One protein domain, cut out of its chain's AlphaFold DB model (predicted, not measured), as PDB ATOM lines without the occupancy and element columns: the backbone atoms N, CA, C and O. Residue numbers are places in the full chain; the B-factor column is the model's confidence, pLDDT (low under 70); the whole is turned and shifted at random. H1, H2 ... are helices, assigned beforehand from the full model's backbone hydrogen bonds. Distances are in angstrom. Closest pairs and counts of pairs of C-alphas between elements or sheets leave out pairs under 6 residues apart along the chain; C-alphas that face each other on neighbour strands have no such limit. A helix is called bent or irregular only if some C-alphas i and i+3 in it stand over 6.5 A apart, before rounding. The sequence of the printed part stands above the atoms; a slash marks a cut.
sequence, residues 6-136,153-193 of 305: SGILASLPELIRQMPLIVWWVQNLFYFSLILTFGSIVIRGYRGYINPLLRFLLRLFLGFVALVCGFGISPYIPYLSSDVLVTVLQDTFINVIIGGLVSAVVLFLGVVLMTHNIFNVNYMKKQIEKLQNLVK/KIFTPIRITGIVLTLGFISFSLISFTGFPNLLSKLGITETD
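What this domain is: This is residues 6 to 136 and 153 to 193 of the 305 residues of an uncharacterized protein of Candidatus Aenigmarchaeota archaeon (UniProt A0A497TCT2). A long, loose rod of helices has a core in which H3b and H5 run side by side in opposite directions while H2 crosses both steeply; H1 meets this core with its last residues. Residues 6 to 15 of H1 stick out at one end and residues 124 to 136, mostly H4, at the other. The printed part has 172 residues, with six named helices, H1 to H6 in order, and no named strand: all helix. It is loose, with a radius of gyration of the C-alphas of 22.4 A and spans of 86 by 37 by 22 A.

Where its parts are: H1, residues 6 to 44, begins at C-alpha 6 (102.328, 136.025, 165.857) and measures 52.7 A; it has a kink of 70 degrees near residue 17 and is irregular, C-alphas 10 and 13 being 7.3 A apart. H2, residues 52 to 76, 36.3 A, is irregular, with C-alphas 72 and 75 7.1 A apart. H3, residues 84 to 115, was assigned as one helix by its hydrogen bonds but is bent, C-alphas 92 and 95 being 6.7 A apart; its arms are H3a, residues 84 to 92, and H3b, residues 95 to 115, 29.6 A. H4 is residues 121 to 135, H5 residues 157 to 175, 26.8 A, and H6 residues 183 to 186, ending at C-alpha 186 (125.735, 131.678, 144.384).

How they stand to each other: H3 is the hub. H3b touches H2, opposite ways at a steep tilt of 51 degrees, closest at the C-alphas of Gly 70 and Gly 100, 3.8 A. H3b touches H5, opposite ways at a shallow 26 degrees, closest at C-alphas of Gly 110 and Gly 162, 4.6 A. H1, with residues 34 to 43 alone, touches H2, closest at C-alphas of Gly 39 and Gly 63, 3.5 A. H3a and H6 only just touch, with 3 pairs of C-alphas within 8 A, the closest those of Val 88 and Lys 186, 6.6 A. H4 touches no helix. Every O i to N i+4 pair is within hydrogen-bond range in H3a, H3b and H5, against 30 of 35 in H1, 19 of 21 in H2 and 7 of 11 in H4; H6 is too short for one.

The domain as a whole: The C-alphas farthest apart, of Ser 6 and Lys 136, are 87.2 A apart. Residues 137 to 152 are not printed, and C-alphas 136 and 153 are 26.2 A apart across the cut. Of the links printed whole, none is long. Mean pLDDT of the printed part is 78.9; 32 residues are under 70, among them 116 to 136.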
ATOM      1  N   SER A   6     103.417 136.530 166.699       60.91
ATOM      2  CA  SER A   6     102.328 136.025 165.857       60.91
ATOM      3  C   SER A   6     102.220 136.783 164.524       60.91
ATOM      4  O   SER A   6     102.065 136.159 163.473       60.91
ATOM      5  N   GLY A   7     102.379 138.111 164.529       66.06
ATOM      6  CA  GLY A   7     102.407 138.938 163.317       66.06
ATOM      7  C   GLY A   7     103.639 138.683 162.438       66.06
ATOM      8  O   GLY A   7     103.535 138.642 161.207       66.06
ATOM      9  N   ILE A   8     104.799 138.430 163.049       65.56
ATOM     10  CA  ILE A   8     106.026 138.049 162.334       65.56
ATOM     11  C   ILE A   8     105.863 136.655 161.712       65.56
ATOM     12  O   ILE A   8     106.106 136.489 160.521       65.56
ATOM     13  N   LEU A   9     105.370 135.668 162.468       66.69
ATOM     14  CA  LEU A   9     105.083 134.317 161.962       66.69
ATOM     15  C   LEU A   9     104.031 134.319 160.848       66.69
ATOM     16  O   LEU A   9     104.125 133.533 159.906       66.69
ATOM     17  N   ALA A  10     103.044 135.214 160.915       71.12
ATOM     18  CA  ALA A  10     102.021 135.336 159.885       71.12
ATOM     19  C   ALA A  10     102.538 135.948 158.574       71.12
ATOM     20  O   ALA A  10     102.012 135.609 157.517       71.12
ATOM     21  N   SER A  11     103.551 136.816 158.634       79.50
ATOM     22  CA  SER A  11     104.133 137.487 157.463       79.50
ATOM     23  C   SER A  11     105.383 136.795 156.907       79.50
ATOM     24  O   SER A  11     105.795 137.089 155.784       79.50
ATOM     25  N   LEU A  12     105.967 135.845 157.642       82.31
ATOM     26  CA  LEU A  12     107.213 135.171 157.277       82.31
ATOM     27  C   LEU A  12     107.150 134.379 155.952       82.31
ATOM     28  O   LEU A  12     108.073 134.539 155.151       82.31
ATOM     29  N   PRO A  13     106.108 133.573 155.653       81.44
ATOM     30  CA  PRO A  13     106.037 132.846 154.380       81.44
ATOM     31  C   PRO A  13     105.984 133.785 153.172       81.44
ATOM     32  O   PRO A  13     106.676 133.572 152.177       81.44
ATOM     33  N   GLU A  14     105.212 134.864 153.293       83.38
ATOM     34  CA  GLU A  14     105.091 135.889 152.257       83.38
ATOM     35  C   GLU A  14     106.418 136.637 152.069       83.38
ATOM     36  O   GLU A  14     106.868 136.845 150.941       83.38
ATOM     37  N   LEU A  15     107.115 136.956 153.164       83.69
ATOM     38  CA  LEU A  15     108.442 137.569 153.118       83.69
ATOM     39  C   LEU A  15     109.474 136.664 152.423       83.69
ATOM     40  O   LEU A  15     110.277 137.150 151.626       83.69
ATOM     41  N   ILE A  16     109.444 135.354 152.689       84.19
ATOM     42  CA  ILE A  16     110.341 134.373 152.057       84.19
ATOM     43  C   ILE A  16     110.070 134.282 150.553       84.19
ATOM     44  O   ILE A  16     111.016 134.303 149.764       84.19
ATOM     45  N   ARG A  17     108.797 134.265 150.136       82.81
ATOM     46  CA  ARG A  17     108.418 134.281 148.712       82.81
ATOM     47  C   ARG A  17     108.852 135.569 148.008       82.81
ATOM     48  O   ARG A  17     109.253 135.527 146.849       82.81
ATOM     49  N   GLN A  18     108.833 136.703 148.706       86.31
ATOM     50  CA  GLN A  18     109.290 137.989 148.166       86.31
ATOM     51  C   GLN A  18     110.816 138.180 148.226       86.31
ATOM     52  O   GLN A  18     111.343 139.124 147.629       86.31
ATOM     53  N   MET A  19     111.552 137.281 148.888       84.19
ATOM     54  CA  MET A  19     113.002 137.382 149.066       84.19
ATOM     55  C   MET A  19     113.780 137.537 147.745       84.19
ATOM     56  O   MET A  19     114.643 138.416 147.699       84.19
ATOM     57  N   PRO A  20     113.486 136.804 146.648       84.56
ATOM     58  CA  PRO A  20     114.176 136.997 145.371       84.56
ATOM     59  C   PRO A  20     114.052 138.420 144.828       84.56
ATOM     60  O   PRO A  20     115.039 139.010 144.388       84.56
ATOM     61  N   LEU A  21     112.855 139.001 144.922       84.19
ATOM     62  CA  LEU A  21     112.588 140.364 144.475       84.19
ATOM     63  C   LEU A  21     113.332 141.387 145.345       84.19
ATOM     64  O   LEU A  21     113.948 142.314 144.819       84.19
ATOM     65  N   ILE A  22     113.304 141.207 146.669       84.69
ATOM     66  CA  ILE A  22     113.999 142.085 147.620       84.69
ATOM     67  C   ILE A  22     115.508 142.041 147.369       84.69
ATOM     68  O   ILE A  22     116.138 143.089 147.215       84.69
ATOM     69  N   VAL A  23     116.089 140.843 147.265       85.75
ATOM     70  CA  VAL A  23     117.519 140.652 146.987       85.75
ATOM     71  C   VAL A  23     117.893 141.280 145.648       85.75
ATOM     72  O   VAL A  23     118.898 141.986 145.570       85.75
ATOM     73  N   TRP A  24     117.062 141.113 144.616       85.12
ATOM     74  CA  TRP A  24     117.276 141.744 143.316       85.12
ATOM     75  C   TRP A  24     117.321 143.274 143.419       85.12
ATOM     76  O   TRP A  24     118.244 143.901 142.890       85.12
ATOM     77  N   TRP A  25     116.381 143.899 144.133       86.19
ATOM     78  CA  TRP A  25     116.378 145.354 144.331       86.19
ATOM     79  C   TRP A  25     117.588 145.839 145.122       86.19
ATOM     80  O   TRP A  25     118.248 146.793 144.704       86.19
ATOM     81  N   VAL A  26     117.914 145.171 146.231       88.31
ATOM     82  CA  VAL A  26     119.082 145.496 147.062       88.31
ATOM     83  C   VAL A  26     120.364 145.410 146.235       88.31
ATOM     84  O   VAL A  26     121.194 146.321 146.277       88.31
ATOM     85  N   GLN A  27     120.503 144.366 145.421       86.62
ATOM     86  CA  GLN A  27     121.666 144.161 144.570       86.62
ATOM     87  C   GLN A  27     121.781 145.229 143.468       86.62
ATOM     88  O   GLN A  27     122.867 145.769 143.243       86.62
ATOM     89  N   ASN A  28     120.675 145.596 142.815       87.62
ATOM     90  CA  ASN A  28     120.678 146.664 141.814       87.62
ATOM     91  C   ASN A  28     120.995 148.032 142.424       87.62
ATOM     92  O   ASN A  28     121.786 148.784 141.855       87.62
ATOM     93  N   LEU A  29     120.432 148.347 143.594       91.12
ATOM     94  CA  LEU A  29     120.754 149.576 144.325       91.12
ATOM     95  C   LEU A  29     122.238 149.628 144.694       91.12
ATOM     96  O   LEU A  29     122.887 150.663 144.520       91.12
ATOM     97  N   PHE A  30     122.790 148.500 145.137       90.00
ATOM     98  CA  PHE A  30     124.207 148.375 145.440       90.00
ATOM     99  C   PHE A  30     125.081 148.630 144.200       90.00
ATOM    100  O   PHE A  30     125.965 149.488 144.237       90.00
ATOM    101  N   TYR A  31     124.804 147.977 143.066       90.12
ATOM    102  CA  TYR A  31     125.560 148.205 141.829       90.12
ATOM    103  C   TYR A  31     125.400 149.615 141.280       90.12
ATOM    104  O   TYR A  31     126.380 150.211 140.837       90.12
ATOM    105  N   PHE A  32     124.202 150.188 141.352       92.06
ATOM    106  CA  PHE A  32     123.971 151.564 140.937       92.06
ATOM    107  C   PHE A  32     124.792 152.553 141.779       92.06
ATOM    108  O   PHE A  32     125.428 153.463 141.237       92.06
ATOM    109  N   SER A  33     124.863 152.328 143.095       93.31
ATOM    110  CA  SER A  33     125.722 153.096 144.000       93.31
ATOM    111  C   SER A  33     127.208 152.969 143.634       93.31
ATOM    112  O   SER A  33     127.921 153.978 143.557       93.31
ATOM    113  N   LEU A  34     127.676 151.757 143.315       93.06
ATOM    114  CA  LEU A  34     129.056 151.530 142.872       93.06
ATOM    115  C   LEU A  34     129.360 152.220 141.538       93.06
ATOM    116  O   LEU A  34     130.386 152.890 141.428       93.06
ATOM    117  N   ILE A  35     128.459 152.139 140.556       94.06
ATOM    118  CA  ILE A  35     128.588 152.830 139.263       94.06
ATOM    119  C   ILE A  35     128.763 154.332 139.493       94.06
ATOM    120  O   ILE A  35     129.699 154.948 138.981       94.06
ATOM    121  N   LEU A  36     127.899 154.940 140.308       94.38
ATOM    122  CA  LEU A  36     128.006 156.362 140.616       94.38
ATOM    123  C   LEU A  36     129.311 156.696 141.346       94.38
ATOM    124  O   LEU A  36     129.901 157.749 141.080       94.38
ATOM    125  N   THR A  37     129.768 155.837 142.251       94.06
ATOM    126  CA  THR A  37     130.993 156.048 143.032       94.06
ATOM    127  C   THR A  37     132.238 155.939 142.151       94.06
ATOM    128  O   THR A  37     132.984 156.915 142.031       94.06
ATOM    129  N   PHE A  38     132.423 154.824 141.442       94.25
ATOM    130  CA  PHE A  38     133.559 154.612 140.540       94.25
ATOM    131  C   PHE A  38     133.571 155.620 139.395       94.25
ATOM    132  O   PHE A  38     134.600 156.236 139.118       94.25
ATOM    133  N   GLY A  39     132.411 155.899 138.801       91.94
ATOM    134  CA  GLY A  39     132.273 156.931 137.783       91.94
ATOM    135  C   GLY A  39     132.718 158.307 138.271       91.94
ATOM    136  O   GLY A  39     133.340 159.068 137.526       91.94
ATOM    137  N   SER A  40     132.440 158.634 139.541       93.19
ATOM    138  CA  SER A  40     132.879 159.896 140.144       93.19
ATOM    139  C   SER A  40     134.393 159.969 140.313       93.19
ATOM    140  O   SER A  40     134.950 161.064 140.246       93.19
ATOM    141  N   ILE A  41     135.049 158.838 140.568       92.75
ATOM    142  CA  ILE A  41     136.507 158.763 140.675       92.75
ATOM    143  C   ILE A  41     137.115 159.003 139.294       92.75
ATOM    144  O   ILE A  41     137.911 159.926 139.132       92.75
ATOM    145  N   VAL A  42     136.671 158.257 138.276       91.56
ATOM    146  CA  VAL A  42     137.223 158.357 136.916       91.56
ATOM    147  C   VAL A  42     137.026 159.761 136.335       91.56
ATOM    148  O   VAL A  42     137.961 160.347 135.788       91.56
ATOM    149  N   ILE A  43     135.842 160.362 136.501       91.56
ATOM    150  CA  ILE A  43     135.545 161.673 135.905       91.56
ATOM    151  C   ILE A  43     136.326 162.831 136.534       91.56
ATOM    152  O   ILE A  43     136.497 163.865 135.888       91.56
ATOM    153  N   ARG A  44     136.840 162.681 137.764       87.56
ATOM    154  CA  ARG A  44     137.778 163.661 138.344       87.56
ATOM    155  C   ARG A  44     139.071 163.752 137.538       87.56
ATOM    156  O   ARG A  44     139.713 164.797 137.550       87.56
ATOM    157  N   GLY A  45     139.425 162.690 136.813       81.88
ATOM    158  CA  GLY A  45     140.556 162.690 135.894       81.88
ATOM    159  C   GLY A  45     140.325 163.557 134.657       81.88
ATOM    160  O   GLY A  45     141.285 163.984 134.022       81.88
ATOM    161  N   TYR A  46     139.068 163.864 134.325       84.25
ATOM    162  CA  TYR A  46     138.731 164.651 133.148       84.25
ATOM    163  C   TYR A  46     138.889 166.156 133.408       84.25
ATOM    164  O   TYR A  46     138.126 166.760 134.163       84.25
ATOM    165  N   ARG A  47     139.862 166.790 132.740       74.44
ATOM    166  CA  ARG A  47     140.201 168.219 132.926       74.44
ATOM    167  C   ARG A  47     139.452 169.211 132.016       74.44
ATOM    168  O   ARG A  47     139.703 170.413 132.088       74.44
ATOM    169  N   GLY A  48     138.551 168.755 131.145       68.38
ATOM    170  CA  GLY A  48     137.787 169.634 130.246       68.38
ATOM    171  C   GLY A  48     136.474 170.155 130.849       68.38
ATOM    172  O   GLY A  48     135.909 169.548 131.756       68.38
ATOM    173  N   TYR A  49     135.952 171.264 130.314       70.06
ATOM    174  CA  TYR A  49     134.610 171.743 130.661       70.06
ATOM    175  C   TYR A  49     133.565 170.907 129.933       70.06
ATOM    176  O   TYR A  49     133.556 170.838 128.705       70.06
ATOM    177  N   ILE A  50     132.697 170.268 130.708       78.69
ATOM    178  CA  ILE A  50     131.582 169.471 130.212       78.69
ATOM    179  C   ILE A  50     130.299 170.050 130.806       78.69
ATOM    180  O   ILE A  50     130.273 170.428 131.979       78.69
ATOM    181  N   ASN A  51     129.235 170.103 130.004       86.19
ATOM    182  CA  ASN A  51     127.887 170.417 130.477       86.19
ATOM    183  C   ASN A  51     127.504 169.469 131.642       86.19
ATOM    184  O   ASN A  51     127.734 168.267 131.510       86.19
ATOM    185  N   PRO A  52     126.919 169.952 132.755       84.81
ATOM    186  CA  PRO A  52     126.494 169.114 133.879       84.81
ATOM    187  C   PRO A  52     125.777 167.811 133.492       84.81
ATOM    188  O   PRO A  52     126.108 166.759 134.040       84.81
ATOM    189  N   LEU A  53     124.878 167.849 132.501       87.81
ATOM    190  CA  LEU A  53     124.165 166.656 132.027       87.81
ATOM    191  C   LEU A  53     125.119 165.634 131.392       87.81
ATOM    192  O   LEU A  53     125.097 164.452 131.729       87.81
ATOM    193  N   LEU A  54     126.003 166.095 130.505       86.56
ATOM    194  CA  LEU A  54     126.986 165.230 129.856       86.56
ATOM    195  C   LEU A  54     128.010 164.705 130.873       86.56
ATOM    196  O   LEU A  54     128.452 163.571 130.754       86.56
ATOM    197  N   ARG A  55     128.337 165.483 131.913       87.25
ATOM    198  CA  ARG A  55     129.197 165.044 133.018       87.25
ATOM    199  C   ARG A  55     128.547 163.903 133.798       87.25
ATOM    200  O   ARG A  55     129.222 162.937 134.137       87.25
ATOM    201  N   PHE A  56     127.247 163.996 134.059       89.94
ATOM    202  CA  PHE A  56     126.497 162.930 134.715       89.94
ATOM    203  C   PHE A  56     126.417 161.660 133.851       89.94
ATOM    204  O   PHE A  56     126.702 160.572 134.345       89.94
ATOM    205  N   LEU A  57     126.137 161.789 132.551       90.38
ATOM    206  CA  LEU A  57     126.135 160.646 131.627       90.38
ATOM    207  C   LEU A  57     127.514 159.980 131.525       90.38
ATOM    208  O   LEU A  57     127.610 158.757 131.592       90.38
ATOM    209  N   LEU A  58     128.591 160.769 131.433       89.06
ATOM    210  CA  LEU A  58     129.957 160.239 131.414       89.06
ATOM    211  C   LEU A  58     130.296 159.519 132.724       89.06
ATOM    212  O   LEU A  58     130.981 158.503 132.704       89.06
ATOM    213  N   ARG A  59     129.809 160.038 133.861       92.75
ATOM    214  CA  ARG A  59     129.964 159.414 135.178       92.75
ATOM    215  C   ARG A  59     129.295 158.041 135.200       92.75
ATOM    216  O   ARG A  59     129.940 157.085 135.606       92.75
ATOM    217  N   LEU A  60     128.052 157.933 134.736       92.69
ATOM    218  CA  LEU A  60     127.355 156.646 134.649       92.69
ATOM    219  C   LEU A  60     128.084 155.670 133.721       92.69
ATOM    220  O   LEU A  60     128.353 154.542 134.118       92.69
ATOM    221  N   PHE A  61     128.463 156.113 132.521       92.06
ATOM    222  CA  PHE A  61     129.138 155.259 131.546       92.06
ATOM    223  C   PHE A  61     130.497 154.756 132.052       92.06
ATOM    224  O   PHE A  61     130.750 153.555 132.064       92.06
ATOM    225  N   LEU A  62     131.365 155.655 132.522       92.69
ATOM    226  CA  LEU A  62     132.686 155.284 133.038       92.69
ATOM    227  C   LEU A  62     132.585 154.450 134.316       92.69
ATOM    228  O   LEU A  62     133.398 153.555 134.522       92.69
ATOM    229  N   GLY A  63     131.584 154.720 135.152       93.12
ATOM    230  CA  GLY A  63     131.284 153.916 136.328       93.12
ATOM    231  C   GLY A  63     130.858 152.496 135.977       93.12
ATOM    232  O   GLY A  63     131.340 151.549 136.590       93.12
ATOM    233  N   PHE A  64     130.013 152.342 134.958       92.38
ATOM    234  CA  PHE A  64     129.600 151.038 134.449       92.38
ATOM    235  C   PHE A  64     130.788 150.261 133.881       92.38
ATOM    236  O   PHE A  64     131.003 149.112 134.255       92.38
ATOM    237  N   VAL A  65     131.620 150.904 133.055       91.69
ATOM    238  CA  VAL A  65     132.842 150.284 132.520       91.69
ATOM    239  C   VAL A  65     133.794 149.875 133.650       91.69
ATOM    240  O   VAL A  65     134.315 148.763 133.625       91.69
ATOM    241  N   ALA A  66     133.990 150.729 134.660       93.50
ATOM    242  CA  ALA A  66     134.818 150.413 135.825       93.50
ATOM    243  C   ALA A  66     134.276 149.219 136.615       93.50
ATOM    244  O   ALA A  66     135.057 148.377 137.049       93.50
ATOM    245  N   LEU A  67     132.954 149.131 136.777       92.00
ATOM    246  CA  LEU A  67     132.306 148.021 137.465       92.00
ATOM    247  C   LEU A  67     132.494 146.707 136.695       92.00
ATOM    248  O   LEU A  67     132.924 145.724 137.287       92.00
ATOM    249  N   VAL A  68     132.240 146.699 135.381       90.00
ATOM    250  CA  VAL A  68     132.462 145.522 134.520       90.00
ATOM    251  C   VAL A  68     133.924 145.079 134.576       90.00
ATOM    252  O   VAL A  68     134.204 143.890 134.717       90.00
ATOM    253  N   CYS A  69     134.860 146.032 134.541       89.38
ATOM    254  CA  CYS A  69     136.276 145.711 134.685       89.38
ATOM    255  C   CYS A  69     136.601 145.134 136.068       89.38
ATOM    256  O   CYS A  69     137.332 144.153 136.181       89.38
ATOM    257  N   GLY A  70     135.996 145.695 137.119       88.12
ATOM    258  CA  GLY A  70     136.154 145.210 138.481       88.12
ATOM    259  C   GLY A  70     135.668 143.778 138.659       88.12
ATOM    260  O   GLY A  70     136.356 142.982 139.294       88.12
ATOM    261  N   PHE A  71     134.547 143.424 138.029       87.75
ATOM    262  CA  PHE A  71     134.068 142.045 137.986       87.75
ATOM    263  C   PHE A  71     135.041 141.111 137.276       87.75
ATOM    264  O   PHE A  71     135.324 140.043 137.809       87.75
ATOM    265  N   GLY A  72     135.602 141.517 136.136       84.38
ATOM    266  CA  GLY A  72     136.595 140.713 135.418       84.38
ATOM    267  C   GLY A  72     137.870 140.444 136.226       84.38
ATOM    268  O   GLY A  72     138.518 139.422 136.028       84.38
ATOM    269  N   ILE A  73     138.224 141.331 137.161       85.50
ATOM    270  CA  ILE A  73     139.421 141.187 138.010       85.50
ATOM    271  C   ILE A  73     139.117 140.471 139.327       85.50
ATOM    272  O   ILE A  73     140.016 139.884 139.927       85.50
ATOM    273  N   SER A  74     137.859 140.486 139.768       85.06
ATOM    274  CA  SER A  74     137.444 139.895 141.041       85.06
ATOM    275  C   SER A  74     137.922 138.448 141.283       85.06
ATOM    276  O   SER A  74     138.337 138.192 142.414       85.06
ATOM    277  N   PRO A  75     137.999 137.534 140.285       80.56
ATOM    278  CA  PRO A  75     138.460 136.159 140.511       80.56
ATOM    279  C   PRO A  75     139.953 136.041 140.845       80.56
ATOM    280  O   PRO A  75     140.397 135.008 141.333       80.56
ATOM    281  N   TYR A  76     140.745 137.079 140.566       83.62
ATOM    282  CA  TYR A  76     142.184 137.091 140.841       83.62
ATOM    283  C   TYR A  76     142.512 137.602 142.252       83.62
ATOM    284  O   TYR A  76     143.685 137.676 142.622       83.62
ATOM    285  N   ILE A  77     141.502 137.986 143.038       82.06
ATOM    286  CA  ILE A  77     141.675 138.461 144.411       82.06
ATOM    287  C   ILE A  77     141.646 137.249 145.354       82.06
ATOM    288  O   ILE A  77     140.679 136.488 145.327       82.06
ATOM    289  N   PRO A  78     142.677 137.048 146.194       78.69
ATOM    290  CA  PRO A  78     142.757 135.878 147.060       78.69
ATOM    291  C   PRO A  78     141.666 135.878 148.138       78.69
ATOM    292  O   PRO A  78     141.328 136.913 148.722       78.69
ATOM    293  N   TYR A  79     141.151 134.685 148.436       78.12
ATOM    294  CA  TYR A  79     140.190 134.461 149.512       78.12
ATOM    295  C   TYR A  79     140.841 134.617 150.887       78.12
ATOM    296  O   TYR A  79     141.975 134.191 151.098       78.12
ATOM    297  N   LEU A  80     140.114 135.233 151.823       73.62
ATOM    298  CA  LEU A  80     140.583 135.465 153.193       73.62
ATOM    299  C   LEU A  80     140.087 134.390 154.173       73.62
ATOM    300  O   LEU A  80     140.620 134.286 155.272       73.62
ATOM    301  N   SER A  81     139.078 133.601 153.788       75.06
ATOM    302  CA  SER A  81     138.490 132.534 154.607       75.06
ATOM    303  C   SER A  81     138.095 131.324 153.754       75.06
ATOM    304  O   SER A  81     137.815 131.463 152.560       75.06
ATOM    305  N   SER A  82     138.064 130.147 154.385       75.00
ATOM    306  CA  SER A  82     137.586 128.875 153.824       75.00
ATOM    307  C   SER A  82     136.088 128.623 154.038       75.00
ATOM    308  O   SER A  82     135.561 127.651 153.501       75.00
ATOM    309  N   ASP A  83     135.400 129.453 154.828       81.81
ATOM    310  CA  ASP A  83     133.968 129.284 155.096       81.81
ATOM    311  C   ASP A  83     133.116 129.649 153.882       81.81
ATOM    312  O   ASP A  83     133.142 130.789 153.427       81.81
ATOM    313  N   VAL A  84     132.268 128.721 153.426       74.56
ATOM    314  CA  VAL A  84     131.444 128.861 152.209       74.56
ATOM    315  C   VAL A  84     130.611 130.148 152.197       74.56
ATOM    316  O   VAL A  84     130.600 130.870 151.198       74.56
ATOM    317  N   LEU A  85     129.945 130.481 153.310       73.38
ATOM    318  CA  LEU A  85     129.125 131.693 153.412       73.38
ATOM    319  C   LEU A  85     129.982 132.962 153.273       73.38
ATOM    320  O   LEU A  85     129.621 133.899 152.557       73.38
ATOM    321  N   VAL A  86     131.144 132.970 153.932       77.62
ATOM    322  CA  VAL A  86     132.094 134.086 153.903       77.62
ATOM    323  C   VAL A  86     132.711 134.214 152.516       77.62
ATOM    324  O   VAL A  86     132.821 135.327 152.012       77.62
ATOM    325  N   THR A  87     133.036 133.100 151.858       78.00
ATOM    326  CA  THR A  87     133.544 133.072 150.485       78.00
ATOM    327  C   THR A  87     132.532 133.675 149.515       78.00
ATOM    328  O   THR A  87     132.912 134.530 148.722       78.00
ATOM    329  N   VAL A  88     131.243 133.323 149.606       77.00
ATOM    330  CA  VAL A  88     130.189 133.878 148.731       77.00
ATOM    331  C   VAL A  88     130.004 135.384 148.945       77.00
ATOM    332  O   VAL A  88     129.922 136.143 147.973       77.00
ATOM    333  N   LEU A  89     129.972 135.838 150.202       78.94
ATOM    334  CA  LEU A  89     129.908 137.263 150.549       78.94
ATOM    335  C   LEU A  89     131.151 138.021 150.063       78.94
ATOM    336  O   LEU A  89     131.033 139.096 149.466       78.94
ATOM    337  N   GLN A  90     132.335 137.448 150.276       82.31
ATOM    338  CA  GLN A  90     133.603 138.025 149.847       82.31
ATOM    339  C   GLN A  90     133.643 138.160 148.323       82.31
ATOM    340  O   GLN A  90     133.962 139.232 147.814       82.31
ATOM    341  N   ASP A  91     133.235 137.126 147.595       77.56
ATOM    342  CA  ASP A  91     133.193 137.130 146.136       77.56
ATOM    343  C   ASP A  91     132.222 138.162 145.566       77.56
ATOM    344  O   ASP A  91     132.510 138.804 144.559       77.56
ATOM    345  N   THR A  92     131.045 138.292 146.178       76.00
ATOM    346  CA  THR A  92     129.945 139.078 145.602       76.00
ATOM    347  C   THR A  92     130.066 140.563 145.935       76.00
ATOM    348  O   THR A  92     129.663 141.408 145.134       76.00
ATOM    349  N   PHE A  93     130.648 140.894 147.091       83.31
ATOM    350  CA  PHE A  93     130.748 142.272 147.564       83.31
ATOM    351  C   PHE A  93     132.192 142.750 147.672       83.31
ATOM    352  O   PHE A  93     132.560 143.728 147.025       83.31
ATOM    353  N   ILE A  94     133.028 142.075 148.465       85.06
ATOM    354  CA  ILE A  94     134.367 142.573 148.818       85.06
ATOM    355  C   ILE A  94     135.284 142.590 147.591       85.06
ATOM    356  O   ILE A  94     135.845 143.633 147.250       85.06
ATOM    357  N   ASN A  95     135.385 141.467 146.883       87.19
ATOM    358  CA  ASN A  95     136.231 141.324 145.701       87.19
ATOM    359  C   ASN A  95     135.765 142.256 144.572       87.19
ATOM    360  O   ASN A  95     136.585 142.848 143.874       87.19
ATOM    361  N   VAL A  96     134.453 142.476 144.440       87.06
ATOM    362  CA  VAL A  96     133.879 143.428 143.477       87.06
ATOM    363  C   VAL A  96     134.222 144.872 143.838       87.06
ATOM    364  O   VAL A  96     134.585 145.649 142.955       87.06
ATOM    365  N   ILE A  97     134.146 145.247 145.119       90.19
ATOM    366  CA  ILE A  97     134.527 146.588 145.582       90.19
ATOM    367  C   ILE A  97     136.015 146.831 145.319       90.19
ATOM    368  O   ILE A  97     136.369 147.864 144.751       90.19
ATOM    369  N   ILE A  98     136.879 145.886 145.697       90.06
ATOM    370  CA  ILE A  98     138.332 146.001 145.518       90.06
ATOM    371  C   ILE A  98     138.682 146.037 144.025       90.06
ATOM    372  O   ILE A  98     139.364 146.958 143.577       90.06
ATOM    373  N   GLY A  99     138.173 145.087 143.236       88.25
ATOM    374  CA  GLY A  99     138.394 145.034 141.791       88.25
ATOM    375  C   GLY A  99     137.870 146.284 141.083       88.25
ATOM    376  O   GLY A  99     138.538 146.839 140.205       88.25
ATOM    377  N   GLY A 100     136.704 146.780 141.497       89.62
ATOM    378  CA  GLY A 100     136.115 148.019 141.000       89.62
ATOM    379  C   GLY A 100     136.941 149.254 141.362       89.62
ATOM    380  O   GLY A 100     137.132 150.126 140.516       89.62
ATOM    381  N   LEU A 101     137.508 149.308 142.572       92.75
ATOM    382  CA  LEU A 101     138.405 150.382 142.997       92.75
ATOM    383  C   LEU A 101     139.687 150.392 142.156       92.75
ATOM    384  O   LEU A 101     140.053 151.436 141.617       92.75
ATOM    385  N   VAL A 102     140.331 149.232 141.988       91.81
ATOM    386  CA  VAL A 102     141.522 149.079 141.137       91.81
ATOM    387  C   VAL A 102     141.206 149.518 139.707       91.81
ATOM    388  O   VAL A 102     141.921 150.340 139.135       91.81
ATOM    389  N   SER A 103     140.079 149.062 139.160       91.50
ATOM    390  CA  SER A 103     139.620 149.441 137.821       91.50
ATOM    391  C   SER A 103     139.370 150.941 137.690       91.50
ATOM    392  O   SER A 103     139.813 151.563 136.726       91.50
ATOM    393  N   ALA A 104     138.713 151.557 138.673       92.56
ATOM    394  CA  ALA A 104     138.463 152.993 138.684       92.56
ATOM    395  C   ALA A 104     139.767 153.804 138.729       92.56
ATOM    396  O   ALA A 104     139.858 154.834 138.062       92.56
ATOM    397  N   VAL A 105     140.784 153.345 139.464       92.12
ATOM    398  CA  VAL A 105     142.110 153.984 139.517       92.12
ATOM    399  C   VAL A 105     142.826 153.876 138.169       92.12
ATOM    400  O   VAL A 105     143.332 154.878 137.661       92.12
ATOM    401  N   VAL A 106     142.828 152.691 137.554       91.25
ATOM    402  CA  VAL A 106     143.434 152.461 136.232       91.25
ATOM    403  C   VAL A 106     142.757 153.329 135.167       91.25
ATOM    404  O   VAL A 106     143.431 154.035 134.413       91.25
ATOM    405  N   LEU A 107     141.422 153.360 135.146       89.81
ATOM    406  CA  LEU A 107     140.650 154.203 134.232       89.81
ATOM    407  C   LEU A 107     140.860 155.694 134.508       89.81
ATOM    408  O   LEU A 107     140.981 156.475 133.565       89.81
ATOM    409  N   PHE A 108     140.942 156.110 135.774       92.06
ATOM    410  CA  PHE A 108     141.273 157.485 136.144       92.06
ATOM    411  C   PHE A 108     142.622 157.900 135.552       92.06
ATOM    412  O   PHE A 108     142.698 158.943 134.904       92.06
ATOM    413  N   LEU A 109     143.663 157.076 135.707       87.62
ATOM    414  CA  LEU A 109     144.976 157.337 135.117       87.62
ATOM    415  C   LEU A 109     144.896 157.410 133.587       87.62
ATOM    416  O   LEU A 109     145.432 158.349 132.996       87.62
ATOM    417  N   GLY A 110     144.162 156.493 132.950       85.00
ATOM    418  CA  GLY A 110     143.904 156.521 131.507       85.00
ATOM    419  C   GLY A 110     143.268 157.839 131.050       85.00
ATOM    420  O   GLY A 110     143.776 158.499 130.141       85.00
ATOM    421  N   VAL A 111     142.213 158.289 131.734       85.75
ATOM    422  CA  VAL A 111     141.519 159.551 131.433       85.75
ATOM    423  C   VAL A 111     142.406 160.768 131.706       85.75
ATOM    424  O   VAL A 111     142.422 161.703 130.901       85.75
ATOM    425  N   VAL A 112     143.184 160.775 132.791       85.31
ATOM    426  CA  VAL A 112     144.152 161.846 133.073       85.31
ATOM    427  C   VAL A 112     145.170 161.953 131.941       85.31
ATOM    428  O   VAL A 112     145.393 163.053 131.438       85.31
ATOM    429  N   LEU A 113     145.740 160.834 131.485       82.06
ATOM    430  CA  LEU A 113     146.717 160.812 130.392       82.06
ATOM    431  C   LEU A 113     146.104 161.264 129.059       82.06
ATOM    432  O   LEU A 113     146.706 162.067 128.342       82.06
ATOM    433  N   MET A 114     144.876 160.833 128.749       78.19
ATOM    434  CA  MET A 114     144.147 161.296 127.560       78.19
ATOM    435  C   MET A 114     143.898 162.810 127.591       78.19
ATOM    436  O   MET A 114     144.064 163.514 126.587       78.19
ATOM    437  N   THR A 115     143.529 163.331 128.761       76.38
ATOM    438  CA  THR A 115     143.155 164.737 128.943       76.38
ATOM    439  C   THR A 115     144.334 165.653 129.260       76.38
ATOM    440  O   THR A 115     144.166 166.871 129.193       76.38
ATOM    441  N   HIS A 116     145.537 165.104 129.483       65.25
ATOM    442  CA  HIS A 116     146.753 165.824 129.889       65.25
ATOM    443  C   HIS A 116     147.164 166.965 128.939       65.25
ATOM    444  O   HIS A 116     147.951 167.825 129.311       65.25
ATOM    445  N   ASN A 117     146.588 167.032 127.735       56.03
ATOM    446  CA  ASN A 117     146.844 168.111 126.780       56.03
ATOM    447  C   ASN A 117     145.577 168.635 126.070       56.03
ATOM    448  O   ASN A 117     145.661 169.262 125.011       56.03
ATOM    449  N   ILE A 118     144.373 168.314 126.574       54.69
ATOM    450  CA  ILE A 118     143.114 168.878 126.050       54.69
ATOM    451  C   ILE A 118     142.918 170.224 126.750       54.69
ATOM    452  O   ILE A 118     142.187 170.339 127.731       54.69
ATOM    453  N   PHE A 119     143.627 171.248 126.273       46.19
ATOM    454  CA  PHE A 119     143.379 172.623 126.694       46.19
ATOM    455  C   PHE A 119     141.922 172.973 126.389       46.19
ATOM    456  O   PHE A 119     141.502 173.034 125.234       46.19
ATOM    457  N   ASN A 120     141.145 173.179 127.446       46.31
ATOM    458  CA  ASN A 120     139.758 173.598 127.379       46.31
ATOM    459  C   ASN A 120     139.657 174.998 126.744       46.31
ATOM    460  O   ASN A 120     139.861 176.028 127.392       46.31
ATOM    461  N   VAL A 121     139.336 175.015 125.452       51.06
ATOM    462  CA  VAL A 121     139.318 176.203 124.593       51.06
ATOM    463  C   VAL A 121     138.272 177.235 125.037       51.06
ATOM    464  O   VAL A 121     138.405 178.389 124.669       51.06
ATOM    465  N   ASN A 122     137.286 176.902 125.882       47.09
ATOM    466  CA  ASN A 122     136.291 177.883 126.346       47.09
ATOM    467  C   ASN A 122     136.813 178.848 127.424       47.09
ATOM    468  O   ASN A 122     136.422 180.015 127.428       47.09
ATOM    469  N   TYR A 123     137.761 178.424 128.270       48.38
ATOM    470  CA  TYR A 123     138.484 179.358 129.148       48.38
ATOM    471  C   TYR A 123     139.497 180.180 128.340       48.38
ATOM    472  O   TYR A 123     139.656 181.379 128.567       48.38
ATOM    473  N   MET A 124     140.091 179.566 127.304       48.09
ATOM    474  CA  MET A 124     140.852 180.311 126.306       48.09
ATOM    475  C   MET A 124     139.969 181.246 125.487       48.09
ATOM    476  O   MET A 124     140.475 182.276 125.127       48.09
ATOM    477  N   LYS A 125     138.678 181.000 125.229       48.59
ATOM    478  CA  LYS A 125     137.812 181.883 124.415       48.59
ATOM    479  C   LYS A 125     137.612 183.245 125.084       48.59
ATOM    480  O   LYS A 125     137.741 184.274 124.434       48.59
ATOM    481  N   LYS A 126     137.433 183.238 126.409       54.22
ATOM    482  CA  LYS A 126     137.382 184.441 127.260       54.22
ATOM    483  C   LYS A 126     138.749 185.135 127.384       54.22
ATOM    484  O   LYS A 126     138.817 186.349 127.551       54.22
ATOM    485  N   GLN A 127     139.848 184.382 127.269       53.34
ATOM    486  CA  GLN A 127     141.195 184.949 127.125       53.34
ATOM    487  C   GLN A 127     141.549 185.334 125.676       53.34
ATOM    488  O   GLN A 127     142.394 186.196 125.504       53.34
ATOM    489  N   ILE A 128     140.887 184.772 124.659       53.16
ATOM    490  CA  ILE A 128     141.018 185.005 123.212       53.16
ATOM    491  C   ILE A 128     140.273 186.269 122.830       53.16
ATOM    492  O   ILE A 128     140.741 186.956 121.949       53.16
ATOM    493  N   GLU A 129     139.199 186.648 123.512       58.91
ATOM    494  CA  GLU A 129     138.600 187.981 123.362       58.91
ATOM    495  C   GLU A 129     139.573 189.072 123.863       58.91
ATOM    496  O   GLU A 129     139.812 190.074 123.191       58.91
ATOM    497  N   LYS A 130     140.280 188.809 124.977       56.88
ATOM    498  CA  LYS A 130     141.435 189.617 125.427       56.88
ATOM    499  C   LYS A 130     142.642 189.510 124.482       56.88
ATOM    500  O   LYS A 130     143.361 190.489 124.301       56.88
ATOM    501  N   LEU A 131     142.853 188.350 123.856       54.72
ATOM    502  CA  LEU A 131     143.917 188.108 122.881       54.72
ATOM    503  C   LEU A 131     143.569 188.642 121.488       54.72
ATOM    504  O   LEU A 131     144.489 188.887 120.740       54.72
ATOM    505  N   GLN A 132     142.311 188.876 121.116       56.34
ATOM    506  CA  GLN A 132     141.892 189.421 119.817       56.34
ATOM    507  C   GLN A 132     142.316 190.888 119.695       56.34
ATOM    508  O   GLN A 132     142.793 191.310 118.642       56.34
ATOM    509  N   ASN A 133     142.302 191.613 120.819       60.53
ATOM    510  CA  ASN A 133     142.968 192.909 120.952       60.53
ATOM    511  C   ASN A 133     144.504 192.825 120.812       60.53
ATOM    512  O   ASN A 133     145.132 193.810 120.430       60.53
ATOM    513  N   LEU A 134     145.118 191.663 121.069       57.28
ATOM    514  CA  LEU A 134     146.549 191.397 120.849       57.28
ATOM    515  C   LEU A 134     146.841 190.746 119.478       57.28
ATOM    516  O   LEU A 134     147.953 190.862 118.978       57.28
ATOM    517  N   VAL A 135     145.861 190.106 118.828       53.94
ATOM    518  CA  VAL A 135     145.970 189.442 117.517       53.94
ATOM    519  C   VAL A 135     145.945 190.461 116.387       53.94
ATOM    520  O   VAL A 135     146.697 190.267 115.442       53.94
ATOM    521  N   LYS A 136     145.270 191.612 116.535       56.25
ATOM    522  CA  LYS A 136     145.530 192.780 115.666       56.25
ATOM    523  C   LYS A 136     147.013 193.186 115.634       56.25
ATOM    524  O   LYS A 136     147.456 193.768 114.655       56.25
ATOM    525  N   LYS A 153     149.107 166.485 117.077       51.41
ATOM    526  CA  LYS A 153     148.617 166.872 118.413       51.41
ATOM    527  C   LYS A 153     147.646 165.864 119.032       51.41
ATOM    528  O   LYS A 153     147.485 165.872 120.250       51.41
ATOM    529  N   ILE A 154     146.980 165.032 118.231       51.97
ATOM    530  CA  ILE A 154     146.101 163.953 118.716       51.97
ATOM    531  C   ILE A 154     146.948 162.737 119.124       51.97
ATOM    532  O   ILE A 154     146.708 162.167 120.185       51.97
ATOM    533  N   PHE A 155     148.000 162.430 118.361       54.78
ATOM    534  CA  PHE A 155     148.944 161.329 118.591       54.78
ATOM    535  C   PHE A 155     150.194 161.762 119.377       54.78
ATOM    536  O   PHE A 155     151.325 161.526 118.955       54.78
ATOM    537  N   THR A 156     150.024 162.396 120.540       62.88
ATOM    538  CA  THR A 156     151.143 162.477 121.489       62.88
ATOM    539  C   THR A 156     151.360 161.098 122.122       62.88
ATOM    540  O   THR A 156     150.377 160.467 122.517       62.88
ATOM    541  N   PRO A 157     152.609 160.616 122.272       69.44
ATOM    542  CA  PRO A 157     152.895 159.269 122.782       69.44
ATOM    543  C   PRO A 157     152.212 158.991 124.129       69.44
ATOM    544  O   PRO A 157     151.642 157.928 124.320       69.44
ATOM    545  N   ILE A 158     152.125 160.001 125.000       72.31
ATOM    546  CA  ILE A 158     151.428 159.933 126.295       72.31
ATOM    547  C   ILE A 158     149.926 159.612 126.144       72.31
ATOM    548  O   ILE A 158     149.378 158.826 126.915       72.31
ATOM    549  N   ARG A 159     149.245 160.190 125.143       68.19
ATOM    550  CA  ARG A 159     147.827 159.902 124.876       68.19
ATOM    551  C   ARG A 159     147.628 158.514 124.293       68.19
ATOM    552  O   ARG A 159     146.667 157.850 124.665       68.19
ATOM    553  N   ILE A 160     148.524 158.089 123.404       77.06
ATOM    554  CA  ILE A 160     148.497 156.740 122.827       77.06
ATOM    555  C   ILE A 160     148.662 155.712 123.947       77.06
ATOM    556  O   ILE A 160     147.860 154.791 124.023       77.06
ATOM    557  N   THR A 161     149.606 155.922 124.871       77.88
ATOM    558  CA  THR A 161     149.763 155.078 126.064       77.88
ATOM    559  C   THR A 161     148.482 155.034 126.888       77.88
ATOM    560  O   THR A 161     148.048 153.952 127.262       77.88
ATOM    561  N   GLY A 162     147.827 156.179 127.114       70.88
ATOM    562  CA  GLY A 162     146.529 156.220 127.790       70.88
ATOM    563  C   GLY A 162     145.462 155.385 127.070       70.88
ATOM    564  O   GLY A 162     144.805 154.561 127.699       70.88
ATOM    565  N   ILE A 163     145.315 155.539 125.751       79.31
ATOM    566  CA  ILE A 163     144.343 154.788 124.932       79.31
ATOM    567  C   ILE A 163     144.626 153.290 124.956       79.31
ATOM    568  O   ILE A 163     143.715 152.515 125.232       79.31
ATOM    569  N   VAL A 164     145.874 152.888 124.722       83.75
ATOM    570  CA  VAL A 164     146.286 151.479 124.717       83.75
ATOM    571  C   VAL A 164     146.080 150.849 126.092       83.75
ATOM    572  O   VAL A 164     145.533 149.755 126.173       83.75
ATOM    573  N   LEU A 165     146.435 151.550 127.172       82.88
ATOM    574  CA  LEU A 165     146.242 151.069 128.540       82.88
ATOM    575  C   LEU A 165     144.756 150.892 128.867       82.88
ATOM    576  O   LEU A 165     144.366 149.867 129.414       82.88
ATOM    577  N   THR A 166     143.916 151.849 128.471       76.88
ATOM    578  CA  THR A 166     142.471 151.789 128.734       76.88
ATOM    579  C   THR A 166     141.806 150.678 127.916       76.88
ATOM    580  O   THR A 166     141.078 149.861 128.469       76.88
ATOM    581  N   LEU A 167     142.080 150.601 126.608       83.44
ATOM    582  CA  LEU A 167     141.497 149.586 125.722       83.44
ATOM    583  C   LEU A 167     142.008 148.176 126.029       83.44
ATOM    584  O   LEU A 167     141.219 147.231 126.014       83.44
ATOM    585  N   GLY A 168     143.300 148.031 126.328       80.25
ATOM    586  CA  GLY A 168     143.890 146.754 126.726       80.25
ATOM    587  C   GLY A 168     143.273 146.232 128.020       80.25
ATOM    588  O   GLY A 168     142.868 145.075 128.085       80.25
ATOM    589  N   PHE A 169     143.106 147.109 129.013       80.31
ATOM    590  CA  PHE A 169     142.475 146.765 130.285       80.31
ATOM    591  C   PHE A 169     140.996 146.383 130.136       80.31
ATOM    592  O   PHE A 169     140.560 145.378 130.698       80.31
ATOM    593  N   ILE A 170     140.234 147.136 129.334       80.62
ATOM    594  CA  ILE A 170     138.832 146.810 129.027       80.62
ATOM    595  C   ILE A 170     138.744 145.448 128.333       80.62
ATOM    596  O   ILE A 170     137.943 144.611 128.734       80.62
ATOM    597  N   SER A 171     139.592 145.198 127.332       82.94
ATOM    598  CA  SER A 171     139.585 143.936 126.580       82.94
ATOM    599  C   SER A 171     139.917 142.742 127.478       82.94
ATOM    600  O   SER A 171     139.206 141.743 127.452       82.94
ATOM    601  N   PHE A 172     140.948 142.865 128.319       79.25
ATOM    602  CA  PHE A 172     141.320 141.836 129.293       79.25
ATOM    603  C   PHE A 172     140.177 141.530 130.269       79.25
ATOM    604  O   PHE A 172     139.854 140.369 130.528       79.25
ATOM    605  N   SER A 173     139.528 142.578 130.775       73.31
ATOM    606  CA  SER A 173     138.460 142.412 131.754       73.31
ATOM    607  C   SER A 173     137.186 141.829 131.145       73.31
ATOM    608  O   SER A 173     136.520 141.039 131.803       73.31
ATOM    609  N   LEU A 174     136.864 142.162 129.889       79.81
ATOM    610  CA  LEU A 174     135.722 141.585 129.170       79.81
ATOM    611  C   LEU A 174     135.892 140.085 128.914       79.81
ATOM    612  O   LEU A 174     134.917 139.350 129.008       79.81
ATOM    613  N   ILE A 175     137.115 139.623 128.636       80.69
ATOM    614  CA  ILE A 175     137.404 138.187 128.473       80.69
ATOM    615  C   ILE A 175     137.175 137.433 129.791       80.69
ATOM    616  O   ILE A 175     136.704 136.301 129.780       80.69
ATOM    617  N   SER A 176     137.481 138.070 130.925       75.62
ATOM    618  CA  SER A 176     137.329 137.474 132.259       75.62
ATOM    619  C   SER A 176     135.933 137.689 132.869       75.62
ATOM    620  O   SER A 176     135.663 137.213 133.969       75.62
ATOM    621  N   PHE A 177     135.041 138.422 132.196       79.38
ATOM    622  CA  PHE A 177     133.724 138.760 132.729       79.38
ATOM    623  C   PHE A 177     132.727 137.620 132.497       79.38
ATOM    624  O   PHE A 177     132.259 137.397 131.384       79.38
ATOM    625  N   THR A 178     132.352 136.926 133.571       71.31
ATOM    626  CA  THR A 178     131.399 135.803 133.539       71.31
ATOM    627  C   THR A 178     129.949 136.214 133.816       71.31
ATOM    628  O   THR A 178     129.079 135.355 133.929       71.31
ATOM    629  N   GLY A 179     129.668 137.516 133.934       74.06
ATOM    630  CA  GLY A 179     128.353 138.048 134.297       74.06
ATOM    631  C   GLY A 179     128.299 138.629 135.712       74.06
ATOM    632  O   GLY A 179     129.222 138.479 136.513       74.06
ATOM    633  N   PHE A 180     127.198 139.317 136.018       75.88
ATOM    634  CA  PHE A 180     126.936 139.815 137.368       75.88
ATOM    635  C   PHE A 180     126.489 138.648 138.268       75.88
ATOM    636  O   PHE A 180     125.554 137.934 137.904       75.88
ATOM    637  N   PRO A 181     127.128 138.430 139.429       71.06
ATOM    638  CA  PRO A 181     126.814 137.306 140.303       71.06
ATOM    639  C   PRO A 181     125.464 137.522 140.984       71.06
ATOM    640  O   PRO A 181     125.294 138.519 141.669       71.06
ATOM    641  N   ASN A 182     124.515 136.598 140.856       78.19
ATOM    642  CA  ASN A 182     123.268 136.643 141.624       78.19
ATOM    643  C   ASN A 182     123.468 135.923 142.970       78.19
ATOM    644  O   ASN A 182     123.863 134.756 142.991       78.19
ATOM    645  N   LEU A 183     123.200 136.615 144.082       77.12
ATOM    646  CA  LEU A 183     123.400 136.105 145.446       77.12
ATOM    647  C   LEU A 183     122.689 134.775 145.697       77.12
ATOM    648  O   LEU A 183     123.308 133.846 146.205       77.12
ATOM    649  N   LEU A 184     121.424 134.661 145.287       78.06
ATOM    650  CA  LEU A 184     120.635 133.438 145.471       78.06
ATOM    651  C   LEU A 184     121.246 132.268 144.699       78.06
ATOM    652  O   LEU A 184     121.466 131.198 145.260       78.06
ATOM    653  N   SER A 185     121.639 132.516 143.447       77.00
ATOM    654  CA  SER A 185     122.299 131.499 142.622       77.00
ATOM    655  C   SER A 185     123.658 131.067 143.182       77.00
ATOM    656  O   SER A 185     123.984 129.886 143.133       77.00
ATOM    657  N   LYS A 186     124.438 131.995 143.762       74.50
ATOM    658  CA  LYS A 186     125.735 131.678 144.384       74.50
ATOM    659  C   LYS A 186     125.590 130.927 145.705       74.50
ATOM    660  O   LYS A 186     126.488 130.170 146.056       74.50
ATOM    661  N   LEU A 187     124.482 131.122 146.415       74.50
ATOM    662  CA  LEU A 187     124.137 130.349 147.609       74.50
ATOM    663  C   LEU A 187     123.519 128.981 147.271       74.50
ATOM    664  O   LEU A 187     123.276 128.195 148.178       74.50
ATOM    665  N   GLY A 188     123.266 128.692 145.989       76.88
ATOM    666  CA  GLY A 188     122.595 127.464 145.560       76.88
ATOM    667  C   GLY A 188     121.117 127.403 145.950       76.88
ATOM    668  O   GLY A 188     120.534 126.328 145.898       76.88
ATOM    669  N   ILE A 189     120.516 128.533 146.338       78.94
ATOM    670  CA  ILE A 189     119.112 128.613 146.749       78.94
ATOM    671  C   ILE A 189     118.268 128.905 145.514       78.94
ATOM    672  O   ILE A 189     118.425 129.945 144.868       78.94
ATOM    673  N   THR A 190     117.354 127.994 145.196       82.56
ATOM    674  CA  THR A 190     116.411 128.161 144.089       82.56
ATOM    675  C   THR A 190     115.074 128.737 144.563       82.56
ATOM    676  O   THR A 190     114.714 128.652 145.738       82.56
ATOM    677  N   GLU A 191     114.294 129.308 143.639       79.50
ATOM    678  CA  GLU A 191     112.921 129.755 143.935       79.50
ATOM    679  C   GLU A 191     112.036 128.594 144.415       79.50
ATOM    680  O   GLU A 191     111.164 128.779 145.261       79.50
ATOM    681  N   THR A 192     112.294 127.376 143.930       82.12
ATOM    682  CA  THR A 192     111.635 126.158 144.408       82.12
ATOM    683  C   THR A 192     111.967 125.845 145.864       82.12
ATOM    684  O   THR A 192     111.059 125.494 146.611       82.12
ATOM    685  N   ASP A 193     113.214 126.037 146.301       81.38
ATOM    686  CA  ASP A 193     113.601 125.816 147.702       81.38
ATOM    687  C   ASP A 193     112.920 126.825 148.629       81.38
ATOM    688  O   ASP A 193     112.374 126.450 149.664       81.38
TER     689      ASP A 193